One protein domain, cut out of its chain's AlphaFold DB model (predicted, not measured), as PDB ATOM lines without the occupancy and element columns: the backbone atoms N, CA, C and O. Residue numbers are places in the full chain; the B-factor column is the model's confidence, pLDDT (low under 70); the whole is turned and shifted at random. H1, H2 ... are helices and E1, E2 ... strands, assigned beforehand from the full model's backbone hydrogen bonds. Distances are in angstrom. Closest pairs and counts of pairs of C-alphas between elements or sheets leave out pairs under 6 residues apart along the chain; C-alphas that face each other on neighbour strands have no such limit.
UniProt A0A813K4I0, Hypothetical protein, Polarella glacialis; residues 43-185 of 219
ATOM      1  N   GLU A  43     211.533 216.973  80.447       79.56
ATOM      2  CA  GLU A  43     210.332 216.178  80.188       79.56
ATOM      3  C   GLU A  43     210.582 214.674  80.438       79.56
ATOM      4  O   GLU A  43     211.697 214.160  80.315       79.56
ATOM      5  N   ALA A  44     209.533 213.932  80.814       82.88
ATOM      6  CA  ALA A  44     209.664 212.516  81.179       82.88
ATOM      7  C   ALA A  44     210.161 211.636  80.013       82.88
ATOM      8  O   ALA A  44     210.905 210.681  80.230       82.88
ATOM      9  N   ASN A  45     209.793 211.972  78.776       85.44
ATOM     10  CA  ASN A  45     210.262 211.306  77.559       85.44
ATOM     11  C   ASN A  45     211.785 211.383  77.391       85.44
ATOM     12  O   ASN A  45     212.390 210.387  77.008       85.44
ATOM     13  N   GLU A  46     212.416 212.518  77.696       85.81
ATOM     14  CA  GLU A  46     213.870 212.677  77.586       85.81
ATOM     15  C   GLU A  46     214.585 211.751  78.567       85.81
ATOM     16  O   GLU A  46     215.489 211.004  78.189       85.81
ATOM     17  N   ALA A  47     214.121 211.737  79.820       85.69
ATOM     18  CA  ALA A  47     214.669 210.871  80.853       85.69
ATOM     19  C   ALA A  47     214.524 209.387  80.479       85.69
ATOM     20  O   ALA A  47     215.491 208.628  80.556       85.69
ATOM     21  N   ILE A  48     213.340 208.963  80.023       87.12
ATOM     22  CA  ILE A  48     213.097 207.567  79.634       87.12
ATOM     23  C   ILE A  48     213.920 207.189  78.399       87.12
ATOM     24  O   ILE A  48     214.508 206.106  78.370       87.12
ATOM     25  N   ALA A  49     214.020 208.067  77.402       87.50
ATOM     26  CA  ALA A  49     214.826 207.822  76.210       87.50
ATOM     27  C   ALA A  49     216.317 207.685  76.550       87.50
ATOM     28  O   ALA A  49     216.996 206.827  75.987       87.50
ATOM     29  N   VAL A  50     216.831 208.473  77.500       86.38
ATOM     30  CA  VAL A  50     218.218 208.354  77.975       86.38
ATOM     31  C   VAL A  50     218.437 207.051  78.742       86.38
ATOM     32  O   VAL A  50     219.443 206.379  78.523       86.38
ATOM     33  N   LEU A  51     217.499 206.668  79.610       84.75
ATOM     34  CA  LEU A  51     217.619 205.461  80.432       84.75
ATOM     35  C   LEU A  51     217.465 204.166  79.626       84.75
ATOM     36  O   LEU A  51     218.105 203.166  79.945       84.75
ATOM     37  N   THR A  52     216.620 204.169  78.597       86.25
ATOM     38  CA  THR A  52     216.302 202.966  77.810       86.25
ATOM     39  C   THR A  52     217.045 202.909  76.476       86.25
ATOM     40  O   THR A  52     217.262 201.827  75.936       86.25
ATOM     41  N   GLY A  53     217.427 204.056  75.914       85.94
ATOM     42  CA  GLY A  53     217.978 204.171  74.563       85.94
ATOM     43  C   GLY A  53     216.947 204.023  73.434       85.94
ATOM     44  O   GLY A  53     217.358 203.979  72.263       85.94
ATOM     45  N   TRP A  54     215.653 203.950  73.775       86.94
ATOM     46  CA  TRP A  54     214.523 203.763  72.860       86.94
ATOM     47  C   TRP A  54     213.764 205.072  72.590       86.94
ATOM     48  O   TRP A  54     213.736 205.963  73.442       86.94
ATOM     49  N   PRO A  55     213.148 205.215  71.401       86.56
ATOM     50  CA  PRO A  55     212.300 206.357  71.094       86.56
ATOM     51  C   PRO A  55     211.070 206.398  72.006       86.56
ATOM     52  O   PRO A  55     210.473 205.368  72.334       86.56
ATOM     53  N   CYS A  56     210.700 207.618  72.383       91.06
ATOM     54  CA  CYS A  56     209.524 207.923  73.181       91.06
ATOM     55  C   CYS A  56     208.567 208.771  72.347       91.06
ATOM     56  O   CYS A  56     208.939 209.850  71.884       91.06
ATOM     57  N   ASP A  57     207.340 208.298  72.179       92.00
ATOM     58  CA  ASP A  57     206.283 209.027  71.494       92.00
ATOM     59  C   ASP A  57     205.498 209.840  72.509       92.00
ATOM     60  O   ASP A  57     205.019 209.298  73.504       92.00
ATOM     61  N   VAL A  58     205.360 211.138  72.257       93.12
ATOM     62  CA  VAL A  58     204.586 212.041  73.109       93.12
ATOM     63  C   VAL A  58     203.282 212.369  72.402       93.12
ATOM     64  O   VAL A  58     203.288 212.961  71.326       93.12
ATOM     65  N   VAL A  59     202.165 212.001  73.023       94.00
ATOM     66  CA  VAL A  59     200.823 212.376  72.571       94.00
ATOM     67  C   VAL A  59     200.345 213.506  73.464       94.00
ATOM     68  O   VAL A  59     200.268 213.340  74.682       94.00
ATOM     69  N   ARG A  60     200.052 214.659  72.866       93.00
ATOM     70  CA  ARG A  60     199.486 215.814  73.564       93.00
ATOM     71  C   ARG A  60     197.997 215.908  73.269       93.00
ATOM     72  O   ARG A  60     197.596 215.659  72.136       93.00
ATOM     73  N   PHE A  61     197.207 216.261  74.274       92.19
ATOM     74  CA  PHE A  61     195.744 216.282  74.179       92.19
ATOM     75  C   PHE A  61     195.211 217.642  73.708       92.19
ATOM     76  O   PHE A  61     194.034 217.767  73.403       92.19
ATOM     77  N   ASP A  62     196.080 218.655  73.624       88.88
ATOM     78  CA  ASP A  62     195.764 220.015  73.174       88.88
ATOM     79  C   ASP A  62     195.873 220.215  71.655       88.88
ATOM     80  O   ASP A  62     195.641 221.317  71.160       88.88
ATOM     81  N   ARG A  63     196.265 219.181  70.906       89.81
ATOM     82  CA  ARG A  63     196.430 219.278  69.455       89.81
ATOM     83  C   ARG A  63     195.102 219.101  68.726       89.81
ATOM     84  O   ARG A  63     194.263 218.310  69.135       89.81
ATOM     85  N   GLU A  64     194.955 219.778  67.592       87.81
ATOM     86  CA  GLU A  64     193.756 219.682  66.745       87.81
ATOM     87  C   GLU A  64     193.543 218.281  66.151       87.81
ATOM     88  O   GLU A  64     192.410 217.875  65.919       87.81
ATOM     89  N   ASP A  65     194.625 217.527  65.928       91.25
ATOM     90  CA  ASP A  65     194.601 216.144  65.439       91.25
ATOM     91  C   ASP A  65     194.452 215.105  66.563       91.25
ATOM     92  O   ASP A  65     194.665 213.912  66.341       91.25
ATOM     93  N   PHE A  66     194.121 215.542  67.783       93.88
ATOM     94  CA  PHE A  66     193.932 214.647  68.913       93.88
ATOM     95  C   PHE A  66     192.648 213.820  68.768       93.88
ATOM     96  O   PHE A  66     191.547 214.355  68.651       93.88
ATOM     97  N   ASP A  67     192.802 212.501  68.863       95.62
ATOM     98  CA  ASP A  67     191.706 211.539  68.864       95.62
ATOM     99  C   ASP A  67     191.806 210.646  70.113       95.62
ATOM    100  O   ASP A  67     192.795 209.934  70.336       95.62
ATOM    101  N   ALA A  68     190.766 210.710  70.946       95.50
ATOM    102  CA  ALA A  68     190.683 209.983  72.205       95.50
ATOM    103  C   ALA A  68     190.600 208.461  72.011       95.50
ATOM    104  O   ALA A  68     191.195 207.716  72.795       95.50
ATOM    105  N   ASP A  69     189.915 207.991  70.969       95.31
ATOM    106  CA  ASP A  69     189.759 206.565  70.684       95.31
ATOM    107  C   ASP A  69     191.070 205.975  70.159       95.31
ATOM    108  O   ASP A  69     191.490 204.892  70.584       95.31
ATOM    109  N   VAL A  70     191.777 206.721  69.303       95.75
ATOM    110  CA  VAL A  70     193.123 206.352  68.841       95.75
ATOM    111  C   VAL A  70     194.101 206.303  70.012       95.75
ATOM    112  O   VAL A  70     194.892 205.358  70.117       95.75
ATOM    113  N   LEU A  71     194.041 207.278  70.925       96.44
ATOM    114  CA  LEU A  71     194.854 207.248  72.135       96.44
ATOM    115  C   LEU A  71     194.528 206.018  72.990       96.44
ATOM    116  O   LEU A  71     195.450 205.316  73.405       96.44
ATOM    117  N   TRP A  72     193.248 205.725  73.236       96.81
ATOM    118  CA  TRP A  72     192.850 204.563  74.031       96.81
ATOM    119  C   TRP A  72     193.357 203.250  73.428       96.81
ATOM    120  O   TRP A  72     193.931 202.415  74.133       96.81
ATOM    121  N   ALA A  73     193.205 203.081  72.112       96.12
ATOM    122  CA  ALA A  73     193.712 201.917  71.393       96.12
ATOM    123  C   ALA A  73     195.244 201.806  71.495       96.12
ATOM    124  O   ALA A  73     195.782 200.717  71.725       96.12
ATOM    125  N   SER A  74     195.949 202.936  71.382       95.56
ATOM    126  CA  SER A  74     197.405 203.009  71.531       95.56
ATOM    127  C   SER A  74     197.859 202.627  72.942       95.56
ATOM    128  O   SER A  74     198.776 201.817  73.090       95.56
ATOM    129  N   LEU A  75     197.197 203.142  73.983       96.69
ATOM    130  CA  LEU A  75     197.479 202.810  75.382       96.69
ATOM    131  C   LEU A  75     197.217 201.328  75.672       96.69
ATOM    132  O   LEU A  75     198.065 200.667  76.265       96.69
ATOM    133  N   SER A  76     196.093 200.792  75.194       95.75
ATOM    134  CA  SER A  76     195.731 199.379  75.363       95.75
ATOM    135  C   SER A  76     196.763 198.458  74.705       95.75
ATOM    136  O   SER A  76     197.315 197.572  75.349       95.75
ATOM    137  N   THR A  77     197.133 198.749  73.454       95.00
ATOM    138  CA  THR A  77     198.168 197.986  72.733       95.00
ATOM    139  C   THR A  77     199.535 198.099  73.417       95.00
ATOM    140  O   THR A  77     200.296 197.134  73.480       95.00
ATOM    141  N   SER A  78     199.867 199.281  73.941       94.44
ATOM    142  CA  SER A  78     201.139 199.528  74.632       94.44
ATOM    143  C   SER A  78     201.222 198.787  75.961       94.44
ATOM    144  O   SER A  78     202.291 198.291  76.317       94.44
ATOM    145  N   ARG A  79     200.098 198.672  76.672       94.56
ATOM    146  CA  ARG A  79     199.970 197.872  77.887       94.56
ATOM    147  C   ARG A  79     200.206 196.388  77.602       94.56
ATOM    148  O   ARG A  79     201.017 195.776  78.293       94.56
ATOM    149  N   ASP A  80     199.582 195.838  76.561       92.31
ATOM    150  CA  ASP A  80     199.766 194.432  76.170       92.31
ATOM    151  C   ASP A  80     201.204 194.144  75.710       92.31
ATOM    152  O   ASP A  80     201.761 193.085  75.994       92.31
ATOM    153  N   ALA A  81     201.845 195.121  75.061       91.31
ATOM    154  CA  ALA A  81     203.262 195.073  74.701       91.31
ATOM    155  C   ALA A  81     204.219 195.353  75.878       91.31
ATOM    156  O   ALA A  81     205.436 195.338  75.684       91.31
ATOM    157  N   GLN A  82     203.691 195.626  77.077       91.19
ATOM    158  CA  GLN A  82     204.441 195.964  78.291       91.19
ATOM    159  C   GLN A  82     205.401 197.154  78.114       91.19
ATOM    160  O   GLN A  82     206.482 197.205  78.704       91.19
ATOM    161  N   PHE A  83     205.009 198.131  77.295       93.56
ATOM    162  CA  PHE A  83     205.768 199.361  77.101       93.56
ATOM    163  C   PHE A  83     205.695 200.275  78.322       93.56
ATOM    164  O   PHE A  83     204.722 200.288  79.077       93.56
ATOM    165  N   LEU A  84     206.741 201.084  78.499       93.81
ATOM    166  CA  LEU A  84     206.778 202.071  79.570       93.81
ATOM    167  C   LEU A  84     205.910 203.265  79.187       93.81
ATOM    168  O   LEU A  84     206.062 203.825  78.100       93.81
ATOM    169  N   MET A  85     205.034 203.674  80.100       95.75
ATOM    170  CA  MET A  85     204.129 204.793  79.883       95.75
ATOM    171  C   MET A  85     204.203 205.799  81.031       95.75
ATOM    172  O   MET A  85     204.239 205.446  82.213       95.75
ATOM    173  N   THR A  86     204.198 207.078  80.680       95.69
ATOM    174  CA  THR A  86     204.110 208.185  81.637       95.69
ATOM    175  C   THR A  86     203.082 209.198  81.179       95.69
ATOM    176  O   THR A  86     202.709 209.252  80.011       95.69
ATOM    177  N   CYS A  87     202.626 210.026  82.099       94.94
ATOM    178  CA  CYS A  87     201.709 211.116  81.818       94.94
ATOM    179  C   CYS A  87     202.088 212.325  82.660       94.94
ATOM    180  O   CYS A  87     202.743 212.190  83.694       94.94
ATOM    181  N   SER A  88     201.716 213.517  82.211       93.06
ATOM    182  CA  SER A  88     201.996 214.731  82.969       93.06
ATOM    183  C   SER A  88     200.810 215.673  82.987       93.06
ATOM    184  O   SER A  88     200.111 215.854  81.985       93.06
ATOM    185  N   THR A  89     200.608 216.271  84.151       91.50
ATOM    186  CA  THR A  89     199.650 217.350  84.356       91.50
ATOM    187  C   THR A  89     200.223 218.665  83.852       91.50
ATOM    188  O   THR A  89     201.439 218.860  83.768       91.50
ATOM    189  N   GLY A  90     199.315 219.571  83.517       83.56
ATOM    190  CA  GLY A  90     199.635 220.884  82.993       83.56
ATOM    191  C   GLY A  90     199.980 221.946  84.017       83.56
ATOM    192  O   GLY A  90     199.920 221.724  85.227       83.56
ATOM    193  N   ARG A  91     200.283 223.149  83.516       67.00
ATOM    194  CA  ARG A  91     200.515 224.344  84.351       67.00
ATOM    195  C   ARG A  91     199.234 224.951  84.932       67.00
ATOM    196  O   ARG A  91     199.339 225.879  85.729       67.00
ATOM    197  N   ALA A  92     198.052 224.449  84.570       63.44
ATOM    198  CA  ALA A  92     196.769 224.882  85.129       63.44
ATOM    199  C   ALA A  92     196.647 224.455  86.611       63.44
ATOM    200  O   ALA A  92     196.052 223.431  86.954       63.44
ATOM    201  N   ALA A  93     197.299 225.230  87.481       55.34
ATOM    202  CA  ALA A  93     197.637 224.864  88.851       55.34
ATOM    203  C   ALA A  93     196.464 224.890  89.833       55.34
ATOM    204  O   ALA A  93     196.378 224.028  90.704       55.34
ATOM    205  N   GLU A  94     195.533 225.826  89.663       58.53
ATOM    206  CA  GLU A  94     194.514 226.108  90.682       58.53
ATOM    207  C   GLU A  94     193.445 225.011  90.789       58.53
ATOM    208  O   GLU A  94     192.894 224.771  91.861       58.53
ATOM    209  N   SER A  95     193.190 224.281  89.700       70.50
ATOM    210  CA  SER A  95     192.159 223.240  89.675       70.50
ATOM    211  C   SER A  95     192.702 221.859  90.079       70.50
ATOM    212  O   SER A  95     192.023 221.103  90.775       70.50
ATOM    213  N   CYS A  96     193.953 221.535  89.721       80.75
ATOM    214  CA  CYS A  96     194.549 220.213  89.964       80.75
ATOM    215  C   CYS A  96     194.632 219.859  91.457       80.75
ATOM    216  O   CYS A  96     194.347 218.725  91.855       80.75
ATOM    217  N   GLU A  97     194.994 220.832  92.296       82.25
ATOM    218  CA  GLU A  97     195.163 220.603  93.731       82.25
ATOM    219  C   GLU A  97     193.841 220.258  94.416       82.25
ATOM    220  O   GLU A  97     193.832 219.419  95.322       82.25
ATOM    221  N   SER A  98     192.724 220.825  93.945       85.56
ATOM    222  CA  SER A  98     191.378 220.573  94.478       85.56
ATOM    223  C   SER A  98     190.976 219.096  94.352       85.56
ATOM    224  O   SER A  98     190.433 218.506  95.292       85.56
ATOM    225  N   VAL A  99     191.391 218.447  93.261       88.88
ATOM    226  CA  VAL A  99     191.152 217.026  92.973       88.88
ATOM    227  C   VAL A  99     192.298 216.106  93.413       88.88
ATOM    228  O   VAL A  99     192.226 214.887  93.251       88.88
ATOM    229  N   GLY A 100     193.342 216.664  94.033       89.81
ATOM    230  CA  GLY A 100     194.461 215.920  94.617       89.81
ATOM    231  C   GLY A 100     195.582 215.559  93.639       89.81
ATOM    232  O   GLY A 100     196.478 214.782  93.987       89.81
ATOM    233  N   LEU A 101     195.565 216.141  92.440       91.50
ATOM    234  CA  LEU A 101     196.674 216.099  91.493       91.50
ATOM    235  C   LEU A 101     197.669 217.228  91.793       91.50
ATOM    236  O   LEU A 101     197.351 218.212  92.453       91.50
ATOM    237  N   VAL A 102     198.903 217.054  91.338       90.62
ATOM    238  CA  VAL A 102     199.990 218.026  91.463       90.62
ATOM    239  C   VAL A 102     200.149 218.662  90.091       90.62
ATOM    240  O   VAL A 102     200.271 217.913  89.119       90.62
ATOM    241  N   PRO A 103     200.134 219.992  89.970       89.75
ATOM    242  CA  PRO A 103     200.320 220.641  88.682       89.75
ATOM    243  C   PRO A 103     201.768 220.564  88.203       89.75
ATOM    244  O   PRO A 103     202.695 220.483  89.009       89.75
ATOM    245  N   ASN A 104     201.951 220.604  86.881       88.06
ATOM    246  CA  ASN A 104     203.249 220.519  86.209       88.06
ATOM    247  C   ASN A 104     204.112 219.352  86.730       88.06
ATOM    248  O   ASN A 104     205.294 219.521  87.038       88.06
ATOM    249  N   HIS A 105     203.498 218.177  86.887       90.50
ATOM    250  CA  HIS A 105     204.124 217.019  87.522       90.50
ATOM    251  C   HIS A 105     204.000 215.764  86.663       90.50
ATOM    252  O   HIS A 105     202.985 215.532  86.003       90.50
ATOM    253  N   ALA A 106     205.044 214.937  86.695       91.75
ATOM    254  CA  ALA A 106     205.098 213.679  85.965       91.75
ATOM    255  C   ALA A 106     204.603 212.508  86.827       91.75
ATOM    256  O   ALA A 106     204.982 212.338  87.989       91.75
ATOM    257  N   TYR A 107     203.790 211.662  86.211       94.12
ATOM    258  CA  TYR A 107     203.200 210.460  86.776       94.12
ATOM    259  C   TYR A 107     203.547 209.247  85.913       94.12
ATOM    260  O   TYR A 107     203.788 209.358  84.709       94.12
ATOM    261  N   SER A 108     203.550 208.064  86.521       94.25
ATOM    262  CA  SER A 108     203.676 206.803  85.784       94.25
ATOM    263  C   SER A 108     202.291 206.252  85.463       94.25
ATOM    264  O   SER A 108     201.468 206.127  86.373       94.25
ATOM    265  N   LEU A 109     202.048 205.884  84.205       95.81
ATOM    266  CA  LEU A 109     200.849 205.153  83.803       95.81
ATOM    267  C   LEU A 109     201.181 203.661  83.904       95.81
ATOM    268  O   LEU A 109     202.009 203.142  83.162       95.81
ATOM    269  N   ILE A 110     200.597 203.008  84.905       93.62
ATOM    270  CA  ILE A 110     200.942 201.648  85.327       93.62
ATOM    271  C   ILE A 110     200.095 200.603  84.608       93.62
ATOM    272  O   ILE A 110     200.596 199.525  84.311       93.62
ATOM    273  N   ASP A 111     198.814 200.896  84.385       93.81
ATOM    274  CA  ASP A 111     197.880 199.930  83.812       93.81
ATOM    275  C   ASP A 111     196.748 200.622  83.043       93.81
ATOM    276  O   ASP A 111     196.372 201.755  83.366       93.81
ATOM    277  N   VAL A 112     196.203 199.914  82.055       95.69
ATOM    278  CA  VAL A 112     195.086 200.325  81.192       95.69
ATOM    279  C   VAL A 112     194.054 199.206  81.234       95.69
ATOM    280  O   VAL A 112     194.369 198.062  80.920       95.69
ATOM    281  N   LEU A 113     192.837 199.510  81.671       93.75
ATOM    282  CA  LEU A 113     191.805 198.515  81.943       93.75
ATOM    283  C   LEU A 113     190.548 198.839  81.144       93.75
ATOM    284  O   LEU A 113     190.031 199.951  81.226       93.75
ATOM    285  N   ASP A 114     190.056 197.845  80.412       93.31
ATOM    286  CA  ASP A 114     188.835 197.917  79.614       93.31
ATOM    287  C   ASP A 114     187.970 196.702  79.941       93.31
ATOM    288  O   ASP A 114     188.382 195.563  79.708       93.31
ATOM    289  N   PHE A 115     186.804 196.920  80.544       88.75
ATOM    290  CA  PHE A 115     185.897 195.831  80.892       88.75
ATOM    291  C   PHE A 115     184.439 196.281  80.894       88.75
ATOM    292  O   PHE A 115     184.118 197.455  81.075       88.75
ATOM    293  N   ALA A 116     183.537 195.327  80.681       87.81
ATOM    294  CA  ALA A 116     182.106 195.570  80.752       87.81
ATOM    295  C   ALA A 116     181.632 195.503  82.210       87.81
ATOM    296  O   ALA A 116     181.740 194.471  82.868       87.81
ATOM    297  N   ASP A 117     181.063 196.596  82.697       84.56
ATOM    298  CA  ASP A 117     180.328 196.664  83.948       84.56
ATOM    299  C   ASP A 117     178.828 196.527  83.685       84.56
ATOM    300  O   ASP A 117     178.248 197.200  82.832       84.56
ATOM    301  N   GLN A 118     178.175 195.663  84.456       80.19
ATOM    302  CA  GLN A 118     176.752 195.370  84.278       80.19
ATOM    303  C   GLN A 118     175.846 196.584  84.526       80.19
ATOM    304  O   GLN A 118     174.722 196.607  84.032       80.19
ATOM    305  N   ARG A 119     176.296 197.576  85.306       82.69
ATOM    306  CA  ARG A 119     175.506 198.767  85.647       82.69
ATOM    307  C   ARG A 119     175.831 199.957  84.752       82.69
ATOM    308  O   ARG A 119     174.944 200.755  84.474       82.69
ATOM    309  N   ARG A 120     177.096 200.107  84.358       82.44
ATOM    310  CA  ARG A 120     177.634 201.304  83.690       82.44
ATOM    311  C   ARG A 120     178.034 201.066  82.233       82.44
ATOM    312  O   ARG A 120     178.402 202.018  81.554       82.44
ATOM    313  N   GLY A 121     177.946 199.831  81.744       88.00
ATOM    314  CA  GLY A 121     178.414 199.466  80.411       88.00
ATOM    315  C   GLY A 121     179.937 199.376  80.365       88.00
ATOM    316  O   GLY A 121     180.568 198.904  81.304       88.00
ATOM    317  N   ARG A 122     180.554 199.803  79.262       91.31
ATOM    318  CA  ARG A 122     182.013 199.745  79.100       91.31
ATOM    319  C   ARG A 122     182.708 200.716  80.062       91.31
ATOM    320  O   ARG A 122     182.437 201.914  80.035       91.31
ATOM    321  N   LEU A 123     183.628 200.205  80.874       91.88
ATOM    322  CA  LEU A 123     184.479 200.985  81.765       91.88
ATOM    323  C   LEU A 123     185.917 200.998  81.258       91.88
ATOM    324  O   LEU A 123     186.548 199.957  81.105       91.88
ATOM    325  N   GLN A 124     186.426 202.212  81.059       95.31
ATOM    326  CA  GLN A 124     187.798 202.499  80.661       95.31
ATOM    327  C   GLN A 124     188.510 203.177  81.832       95.31
ATOM    328  O   GLN A 124     188.266 204.353  82.126       95.31
ATOM    329  N   LEU A 125     189.360 202.425  82.530       95.50
ATOM    330  CA  LEU A 125     190.084 202.892  83.710       95.50
ATOM    331  C   LEU A 125     191.591 202.883  83.473       95.50
ATOM    332  O   LEU A 125     192.142 201.986  82.840       95.50
ATOM    333  N   LEU A 126     192.272 203.864  84.052       96.06
ATOM    334  CA  LEU A 126     193.726 203.944  84.081       96.06
ATOM    335  C   LEU A 126     194.218 203.824  85.516       96.06
ATOM    336  O   LEU A 126     193.664 204.451  86.419       96.06
ATOM    337  N   LYS A 127     195.293 203.062  85.721       94.38
ATOM    338  CA  LYS A 127     196.026 203.024  86.989       94.38
ATOM    339  C   LYS A 127     197.251 203.913  86.875       94.38
ATOM    340  O   LYS A 127     198.156 203.636  86.090       94.38
ATOM    341  N   ILE A 128     197.309 204.959  87.685       94.50
ATOM    342  CA  ILE A 128     198.362 205.973  87.643       94.50
ATOM    343  C   ILE A 128     199.071 206.025  88.989       94.50
ATOM    344  O   ILE A 128     198.467 205.798  90.036       94.50
ATOM    345  N   ARG A 129     200.372 206.316  88.980       92.75
ATOM    346  CA  ARG A 129     201.185 206.449  90.187       92.75
ATOM    347  C   ARG A 129     201.867 207.803  90.266       92.75
ATOM    348  O   ARG A 129     202.621 208.184  89.376       92.75
ATOM    349  N   ASN A 130     201.662 208.476  91.396       91.69
ATOM    350  CA  ASN A 130     202.447 209.629  91.819       91.69
ATOM    351  C   ASN A 130     203.785 209.151  92.428       91.69
ATOM    352  O   ASN A 130     203.758 208.518  93.491       91.69
ATOM    353  N   PRO A 131     204.949 209.471  91.827       85.81
ATOM    354  CA  PRO A 131     206.253 209.047  92.341       85.81
ATOM    355  C   PRO A 131     206.533 209.555  93.762       85.81
ATOM    356  O   PRO A 131     207.162 208.858  94.557       85.81
ATOM    357  N   HIS A 132     206.034 210.746  94.107       82.81
ATOM    358  CA  HIS A 132     206.249 211.358  95.420       82.81
ATOM    359  C   HIS A 132     205.289 210.826  96.490       82.81
ATOM    360  O   HIS A 132     205.537 211.018  97.677       82.81
ATOM    361  N   ALA A 133     204.189 210.179  96.085       77.31
ATOM    362  CA  ALA A 133     203.138 209.656  96.960       77.31
ATOM    363  C   ALA A 133     202.588 210.658  98.006       77.31
ATOM    364  O   ALA A 133     202.027 210.233  99.014       77.31
ATOM    365  N   LYS A 134     202.744 211.972  97.774       73.00
ATOM    366  CA  LYS A 134     202.309 213.045  98.689       73.00
ATOM    367  C   LYS A 134     200.823 213.377  98.558       73.00
ATOM    368  O   LYS A 134     200.210 213.811  99.524       73.00
ATOM    369  N   SER A 135     200.250 213.160  97.379       78.94
ATOM    370  CA  SER A 135     198.838 213.396  97.088       78.94
ATOM    371  C   SER A 135     198.269 212.270  96.228       78.94
ATOM    372  O   SER A 135     199.008 211.580  95.511       78.94
ATOM    373  N   LYS A 136     196.953 212.082  96.330       83.19
ATOM    374  CA  LYS A 136     196.178 211.102  95.572       83.19
ATOM    375  C   LYS A 136     194.952 211.768  94.969       83.19
ATOM    376  O   LYS A 136     194.389 212.677  95.577       83.19
ATOM    377  N   TRP A 137     194.538 211.240  93.825       91.06
ATOM    378  CA  TRP A 137     193.279 211.556  93.169       91.06
ATOM    379  C   TRP A 137     192.082 211.388  94.111       91.06
ATOM    380  O   TRP A 137     191.994 210.391  94.831       91.06
ATOM    381  N   ARG A 138     191.169 212.366  94.097       90.69
ATOM    382  CA  ARG A 138     189.956 212.412  94.934       90.69
ATOM    383  C   ARG A 138     188.646 212.379  94.143       90.69
ATOM    384  O   ARG A 138     187.587 212.424  94.757       90.69
ATOM    385  N   GLY A 139     188.701 212.305  92.814       91.00
ATOM    386  CA  GLY A 139     187.506 212.214  91.973       91.00
ATOM    387  C   GLY A 139     186.978 210.785  91.817       91.00
ATOM    388  O   GLY A 139     187.201 209.918  92.673       91.00
ATOM    389  N   ALA A 140     186.276 210.538  90.709       91.62
ATOM    390  CA  ALA A 140     185.690 209.238  90.393       91.62
ATOM    391  C   ALA A 140     186.759 208.135  90.373       91.62
ATOM    392  O   ALA A 140     187.879 208.352  89.916       91.62
ATOM    393  N   TRP A 141     186.434 206.952  90.895       92.25
ATOM    394  CA  TRP A 141     187.383 205.830  91.046       92.25
ATOM    395  C   TRP A 141     188.598 206.075  91.964       92.25
ATOM    396  O   TRP A 141     189.483 205.222  92.058       92.25
ATOM    397  N   SER A 142     188.631 207.173  92.728       91.12
ATOM    398  CA  SER A 142     189.575 207.326  93.845       91.12
ATOM    399  C   SER A 142     189.418 206.213  94.888       91.12
ATOM    400  O   SER A 142     188.381 205.552  94.955       91.12
ATOM    401  N   ASP A 143     190.423 206.008  95.748       86.56
ATOM    402  CA  ASP A 143     190.403 204.946  96.772       86.56
ATOM    403  C   ASP A 143     189.132 204.981  97.646       86.56
ATOM    404  O   ASP A 143     188.637 203.924  98.045       86.56
ATOM    405  N   SER A 144     188.585 206.174  97.909       86.38
ATOM    406  CA  SER A 144     187.371 206.417  98.701       86.38
ATOM    407  C   SER A 144     186.094 206.609  97.872       86.38
ATOM    408  O   SER A 144     185.045 206.863  98.459       86.38
ATOM    409  N   SER A 145     186.150 206.510  96.539       89.50
ATOM    410  CA  SER A 145     184.963 206.709  95.700       89.50
ATOM    411  C   SER A 145     183.898 205.633  95.954       89.50
ATOM    412  O   SER A 145     184.209 204.447  96.132       89.50
ATOM    413  N   SER A 146     182.632 206.054  95.914       89.25
ATOM    414  CA  SER A 146     181.449 205.190  95.906       89.25
ATOM    415  C   SER A 146     181.222 204.487  94.562       89.25
ATOM    416  O   SER A 146     180.382 203.592  94.484       89.25
ATOM    417  N   ASP A 147     181.982 204.839  93.517       89.69
ATOM    418  CA  ASP A 147     181.942 204.146  92.221       89.69
ATOM    419  C   ASP A 147     182.376 202.685  92.323       89.69
ATOM    420  O   ASP A 147     181.946 201.829  91.549       89.69
ATOM    421  N   TRP A 148     183.217 202.396  93.309       89.38
ATOM    422  CA  TRP A 148     183.735 201.070  93.546       89.38
ATOM    423  C   TRP A 148     182.680 200.123  94.107       89.38
ATOM    424  O   TRP A 148     182.202 200.290  95.230       89.38
ATOM    425  N   THR A 149     182.424 199.032  93.389       88.56
ATOM    426  CA  THR A 149     181.720 197.877  93.952       88.56
ATOM    427  C   THR A 149     182.704 196.954  94.688       88.56
ATOM    428  O   THR A 149     183.888 196.904  94.336       88.56
ATOM    429  N   PRO A 150     182.252 196.175  95.691       87.50
ATOM    430  CA  PRO A 150     183.110 195.192  96.356       87.50
ATOM    431  C   PRO A 150     183.737 194.176  95.388       87.50
ATOM    432  O   PRO A 150     184.882 193.773  95.581       87.50
ATOM    433  N   ALA A 151     183.008 193.801  94.330       87.00
ATOM    434  CA  ALA A 151     183.496 192.900  93.289       87.00
ATOM    435  C   ALA A 151     184.674 193.516  92.519       87.00
ATOM    436  O   ALA A 151     185.750 192.921  92.490       87.00
ATOM    437  N   LEU A 152     184.518 194.746  92.013       87.06
ATOM    438  CA  LEU A 152     185.569 195.442  91.262       87.06
ATOM    439  C   LEU A 152     186.803 195.737  92.115       87.06
ATOM    440  O   LEU A 152     187.929 195.611  91.640       87.06
ATOM    441  N   ARG A 153     186.617 196.077  93.400       87.38
ATOM    442  CA  ARG A 153     187.755 196.261  94.317       87.38
ATOM    443  C   ARG A 153     188.574 194.988  94.465       87.38
ATOM    444  O   ARG A 153     189.801 195.058  94.480       87.38
ATOM    445  N   LYS A 154     187.901 193.841  94.589       86.38
ATOM    446  CA  LYS A 154     188.559 192.540  94.711       86.38
ATOM    447  C   LYS A 154     189.261 192.151  93.411       86.38
ATOM    448  O   LYS A 154     190.404 191.715  93.464       86.38
ATOM    449  N   GLU A 155     188.594 192.332  92.277       84.88
ATOM    450  CA  GLU A 155     189.110 191.975  90.953       84.88
ATOM    451  C   GLU A 155     190.345 192.797  90.567       84.88
ATOM    452  O   GLU A 155     191.368 192.236  90.187       84.88
ATOM    453  N   LEU A 156     190.296 194.118  90.752       83.38
ATOM    454  CA  LEU A 156     191.393 195.021  90.387       83.38
ATOM    455  C   LEU A 156     192.449 195.184  91.493       83.38
ATOM    456  O   LEU A 156     193.377 195.990  91.365       83.38
ATOM    457  N   GLY A 157     192.310 194.446  92.598       78.19
ATOM    458  CA  GLY A 157     193.230 194.511  93.732       78.19
ATOM    459  C   GLY A 157     193.322 195.910  94.348       78.19
ATOM    460  O   GLY A 157     194.395 196.327  94.793       78.19
ATOM    461  N   VAL A 158     192.214 196.661  94.354       74.25
ATOM    462  CA  VAL A 158     192.134 197.985  94.978       74.25
ATOM    463  C   VAL A 158     192.153 197.792  96.488       74.25
ATOM    464  O   VAL A 158     191.116 197.625  97.132       74.25
ATOM    465  N   ALA A 159     193.348 197.799  97.076       65.25
ATOM    466  CA  ALA A 159     193.474 197.842  98.522       65.25
ATOM    467  C   ALA A 159     192.794 199.117  99.041       65.25
ATOM    468  O   ALA A 159     193.082 200.212  98.554       65.25
ATOM    469  N   SER A 160     191.952 198.992 100.072       56.72
ATOM    470  CA  SER A 160     191.272 200.116 100.744       56.72
ATOM    471  C   SER A 160     192.240 201.199 101.241       56.72
ATOM    472  O   SER A 160     191.838 202.305 101.586       56.72
ATOM    473  N   THR A 161     193.537 200.887 101.285       54.12
ATOM    474  CA  THR A 161     194.618 201.816 101.595       54.12
ATOM    475  C   THR A 161     195.831 201.464 100.736       54.12
ATOM    476  O   THR A 161     196.772 200.816 101.192       54.12
ATOM    477  N   SER A 162     195.814 201.848  99.458       54.50
ATOM    478  CA  SER A 162     196.963 201.641  98.572       54.50
ATOM    479  C   SER A 162     198.183 202.404  99.119       54.50
ATOM    480  O   SER A 162     198.252 203.637  99.117       54.50
ATOM    481  N   GLN A 163     199.165 201.692  99.665       57.28
ATOM    482  CA  GLN A 163     200.428 202.313 100.051       57.28
ATOM    483  C   GLN A 163     201.231 202.598  98.775       57.28
ATOM    484  O   GLN A 163     201.511 201.682  98.009       57.28
ATOM    485  N   GLY A 164     201.616 203.855  98.527       71.00
ATOM    486  CA  GLY A 164     202.563 204.183  97.444       71.00
ATOM    487  C   GLY A 164     202.054 205.076  96.310       71.00
ATOM    488  O   GLY A 164     202.603 205.007  95.211       71.00
ATOM    489  N   GLY A 165     201.047 205.919  96.565       82.56
ATOM    490  CA  GLY A 165     200.669 207.012  95.655       82.56
ATOM    491  C   GLY A 165     200.041 206.568  94.333       82.56
ATOM    492  O   GLY A 165     199.961 207.374  93.412       82.56
ATOM    493  N   SER A 166     199.639 205.299  94.225       90.00
ATOM    494  CA  SER A 166     198.904 204.786  93.067       90.00
ATOM    495  C   SER A 166     197.406 204.989  93.263       90.00
ATOM    496  O   SER A 166     196.921 204.875  94.385       90.00
ATOM    497  N   PHE A 167     196.694 205.288  92.187       91.88
ATOM    498  CA  PHE A 167     195.252 205.495  92.165       91.88
ATOM    499  C   PHE A 167     194.693 205.080  90.804       91.88
ATOM    500  O   PHE A 167     195.439 204.955  89.832       91.88
ATOM    501  N   PHE A 168     193.384 204.867  90.745       93.69
ATOM    502  CA  PHE A 168     192.672 204.666  89.489       93.69
ATOM    503  C   PHE A 168     191.896 205.927  89.125       93.69
ATOM    504  O   PHE A 168     191.519 206.703  90.003       93.69
ATOM    505  N   MET A 169     191.661 206.118  87.834       94.38
ATOM    506  CA  MET A 169     190.800 207.175  87.318       94.38
ATOM    507  C   MET A 169     190.115 206.728  86.029       94.38
ATOM    508  O   MET A 169     190.619 205.841  85.335       94.38
ATOM    509  N   ALA A 170     188.988 207.353  85.698       95.06
ATOM    510  CA  ALA A 170     188.348 207.145  84.407       95.06
ATOM    511  C   ALA A 170     189.184 207.764  83.277       95.06
ATOM    512  O   ALA A 170     189.836 208.791  83.466       95.06
ATOM    513  N   PHE A 171     189.126 207.172  82.082       96.25
ATOM    514  CA  PHE A 171     189.813 207.720  80.910       96.25
ATOM    515  C   PHE A 171     189.330 209.134  80.552       96.25
ATOM    516  O   PHE A 171     190.142 209.994  80.232       96.25
ATOM    517  N   GLY A 172     188.032 209.419  80.705       94.00
ATOM    518  CA  GLY A 172     187.496 210.771  80.499       94.00
ATOM    519  C   GLY A 172     188.107 211.809  81.447       94.00
ATOM    520  O   GLY A 172     188.539 212.869  81.003       94.00
ATOM    521  N   ASP A 173     188.236 211.477  82.738       94.19
ATOM    522  CA  ASP A 173     188.921 212.345  83.706       94.19
ATOM    523  C   ASP A 173     190.401 212.516  83.341       94.19
ATOM    524  O   ASP A 173     190.981 213.584  83.517       94.19
ATOM    525  N   PHE A 174     191.039 211.472  82.814       95.38
ATOM    526  CA  PHE A 174     192.439 211.545  82.415       95.38
ATOM    527  C   PHE A 174     192.662 212.581  81.312       95.38
ATOM    528  O   PHE A 174     193.577 213.392  81.429       95.38
ATOM    529  N   LEU A 175     191.794 212.612  80.300       93.81
ATOM    530  CA  LEU A 175     191.853 213.610  79.230       93.81
ATOM    531  C   LEU A 175     191.576 215.033  79.721       93.81
ATOM    532  O   LEU A 175     192.104 215.985  79.157       93.81
ATOM    533  N   LEU A 176     190.764 215.179  80.772       92.00
ATOM    534  CA  LEU A 176     190.439 216.478  81.354       92.00
ATOM    535  C   LEU A 176     191.596 217.059  82.182       92.00
ATOM    536  O   LEU A 176     191.829 218.265  82.158       92.00
ATOM    537  N   TRP A 177     192.291 216.215  82.949       92.50
ATOM    538  CA  TRP A 177     193.255 216.667  83.960       92.50
ATOM    539  C   TRP A 177     194.724 216.559  83.541       92.50
ATOM    540  O   TRP A 177     195.584 217.223  84.129       92.50
ATOM    541  N   PHE A 178     195.041 215.719  82.560       93.44
ATOM    542  CA  PHE A 178     196.394 215.567  82.033       93.44
ATOM    543  C   PHE A 178     196.520 216.294  80.697       93.44
ATOM    544  O   PHE A 178     195.557 216.419  79.956       93.44
ATOM    545  N   GLU A 179     197.720 216.775  80.373       92.81
ATOM    546  CA  GLU A 179     197.963 217.448  79.085       92.81
ATOM    547  C   GLU A 179     198.513 216.497  78.025       92.81
ATOM    548  O   GLU A 179     198.420 216.757  76.824       92.81
ATOM    549  N   ARG A 180     199.210 215.447  78.464       92.56
ATOM    550  CA  ARG A 180     199.971 214.576  77.574       92.56
ATOM    551  C   ARG A 180     200.290 213.238  78.217       92.56
ATOM    552  O   ARG A 180     200.408 213.116  79.441       92.56
ATOM    553  N   CYS A 181     200.553 212.260  77.360       94.75
ATOM    554  CA  CYS A 181     201.174 210.998  77.725       94.75
ATOM    555  C   CYS A 181     202.404 210.713  76.862       94.75
ATOM    556  O   CYS A 181     202.539 211.188  75.738       94.75
ATOM    557  N   THR A 182     203.309 209.908  77.396       94.75
ATOM    558  CA  THR A 182     204.491 209.409  76.707       94.75
ATOM    559  C   THR A 182     204.449 207.894  76.695       94.75
ATOM    560  O   THR A 182     204.219 207.280  77.735       94.75
ATOM    561  N   ILE A 183     204.711 207.303  75.534       94.75
ATOM    562  CA  ILE A 183     204.841 205.861  75.347       94.75
ATOM    563  C   ILE A 183     206.265 205.591  74.871       94.75
ATOM    564  O   ILE A 183     206.668 206.018  73.791       94.75
ATOM    565  N   CYS A 184     207.042 204.878  75.675       93.06
ATOM    566  CA  CYS A 184     208.366 204.408  75.298       93.06
ATOM    567  C   CYS A 184     208.269 202.960  74.829       93.06
ATOM    568  O   CYS A 184     208.067 202.042  75.629       93.06
ATOM    569  N   ARG A 185     208.471 202.755  73.525       88.62
ATOM    570  CA  ARG A 185     208.371 201.447  72.857       88.62
ATOM    571  C   ARG A 185     209.622 200.597  73.080       88.62
ATOM    572  O   ARG A 185     210.282 200.182  72.128       88.62
TER     573      ARG A 185
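What this domain is: This is residues 43 to 185 of the 219 residues of the protein "Hypothetical protein" of Polarella glacialis (UniProt A0A813K4I0). One strongly twisted sheet of six strands makes the frame of this domain, and it curls round two helices, H2 and H5, while H1 packs on the opposite face from H5, over E6. The long E3 and E4 hairpin reaches toward one end of the longest axis, where the short helix H4 also lies, while H1 lies toward the other end; a long unnamed stretch, residues 130 to 149, leads from E4 to H4. The printed part has 143 residues, with five named helices and six named strands in the order H1 E1 H2 E2 H3 E3 E4 H4 E5 H5 E6. The sheet runs E1 E6 E2 E3 E4 E5, all antiparallel, and the class is mixed, helices and strands. The whole is compact, with a radius of gyration of the C-alphas of 14.9 A and spans of 41 by 31 by 30 A.

Where its parts are: Find C-alpha 44 at (209.664, 212.516, 81.179); from there H1 runs through residues 44 to 52, 12.1 A long. E1 follows at residues 56 to 60, 12.8 A, and then H2, the longest helix, at residues 68 to 80, 18.4 A. Next come E2, residues 84 to 89, 17.5 A, and H3, residues 93 to 96, 5.7 A. Look for C-alpha 106 at (205.098, 213.679, 85.965), where E3 begins; it runs 30.1 A through residues 106 to 117 and bends by 54 degrees at residue 110. E4 returns through residues 121 to 129, 25.7 A. Past residues 130 to 149, which hold no named element, are H4, residues 150 to 155, 8.7 A, and E5, residues 166 to 170, 13.9 A. H5, residues 171 to 177, 10.1 A, is followed directly by E6, residues 178 to 184, 17.7 A, whose last C-alpha is at (208.366, 204.408, 75.298).

How they stand to each other: Start at the sheet's edge strand E1, antiparallel to E6 at 161 degrees, where N 57 and O 183 are 2.9 A apart. E6 and E2 are antiparallel at 162 degrees, with N 86 and O 182 at 3.0 A. E2 is antiparallel to E3, with N 107 and O 87 at 2.8 A. Beyond its bend E3 goes on beside E4 in a hairpin, at 160 degrees, with N 117 and O 121 at 2.7 A. The other edge strand, E5, is antiparallel to E4 at 149 degrees, with N 128 and O 167 at 2.8 A. E1, H2 and E2 form a split strand-helix-strand unit, two strands running the same way with E6 between them, and its crossover is right-handed. The arrangement has three layers, a sheet with helices on both faces: H1 is on one face of the sheet E1 E6 E2 E3 E4 E5 and H5 on the other. H1 has a height over the sheet of 8.9 A and lies over E6 and, only just, over E2, with 3 C-alphas there; it runs along the strands, at 13 degrees to E6 on the local plane. H2 is on the sheet, its closest C-alphas to E3 being Ser 76 and Val 112, 5.9 A. H5 is on it too, with the C-alphas of Leu 125 in E4 and Phe 171 closest at 5.6 A. H2 and H5 are close but not clearly touching, C-alphas 68 and 175 being 8.0 A apart. H3 and H4 are not on the sheet. In H1, H2, H4 and H5 every O i to N i+4 pair is within hydrogen-bond range; H3 is too short for one.

The domain as a whole: The two C-alphas farthest apart are those of Val 50 and Arg 119, 44.4 A. The printed part has no cut. The link from E4 to H4, 20 residues, is long. The mean pLDDT of the printed part is 87.9; look for values under 70 at residues 91 to 94 and 159 to 163.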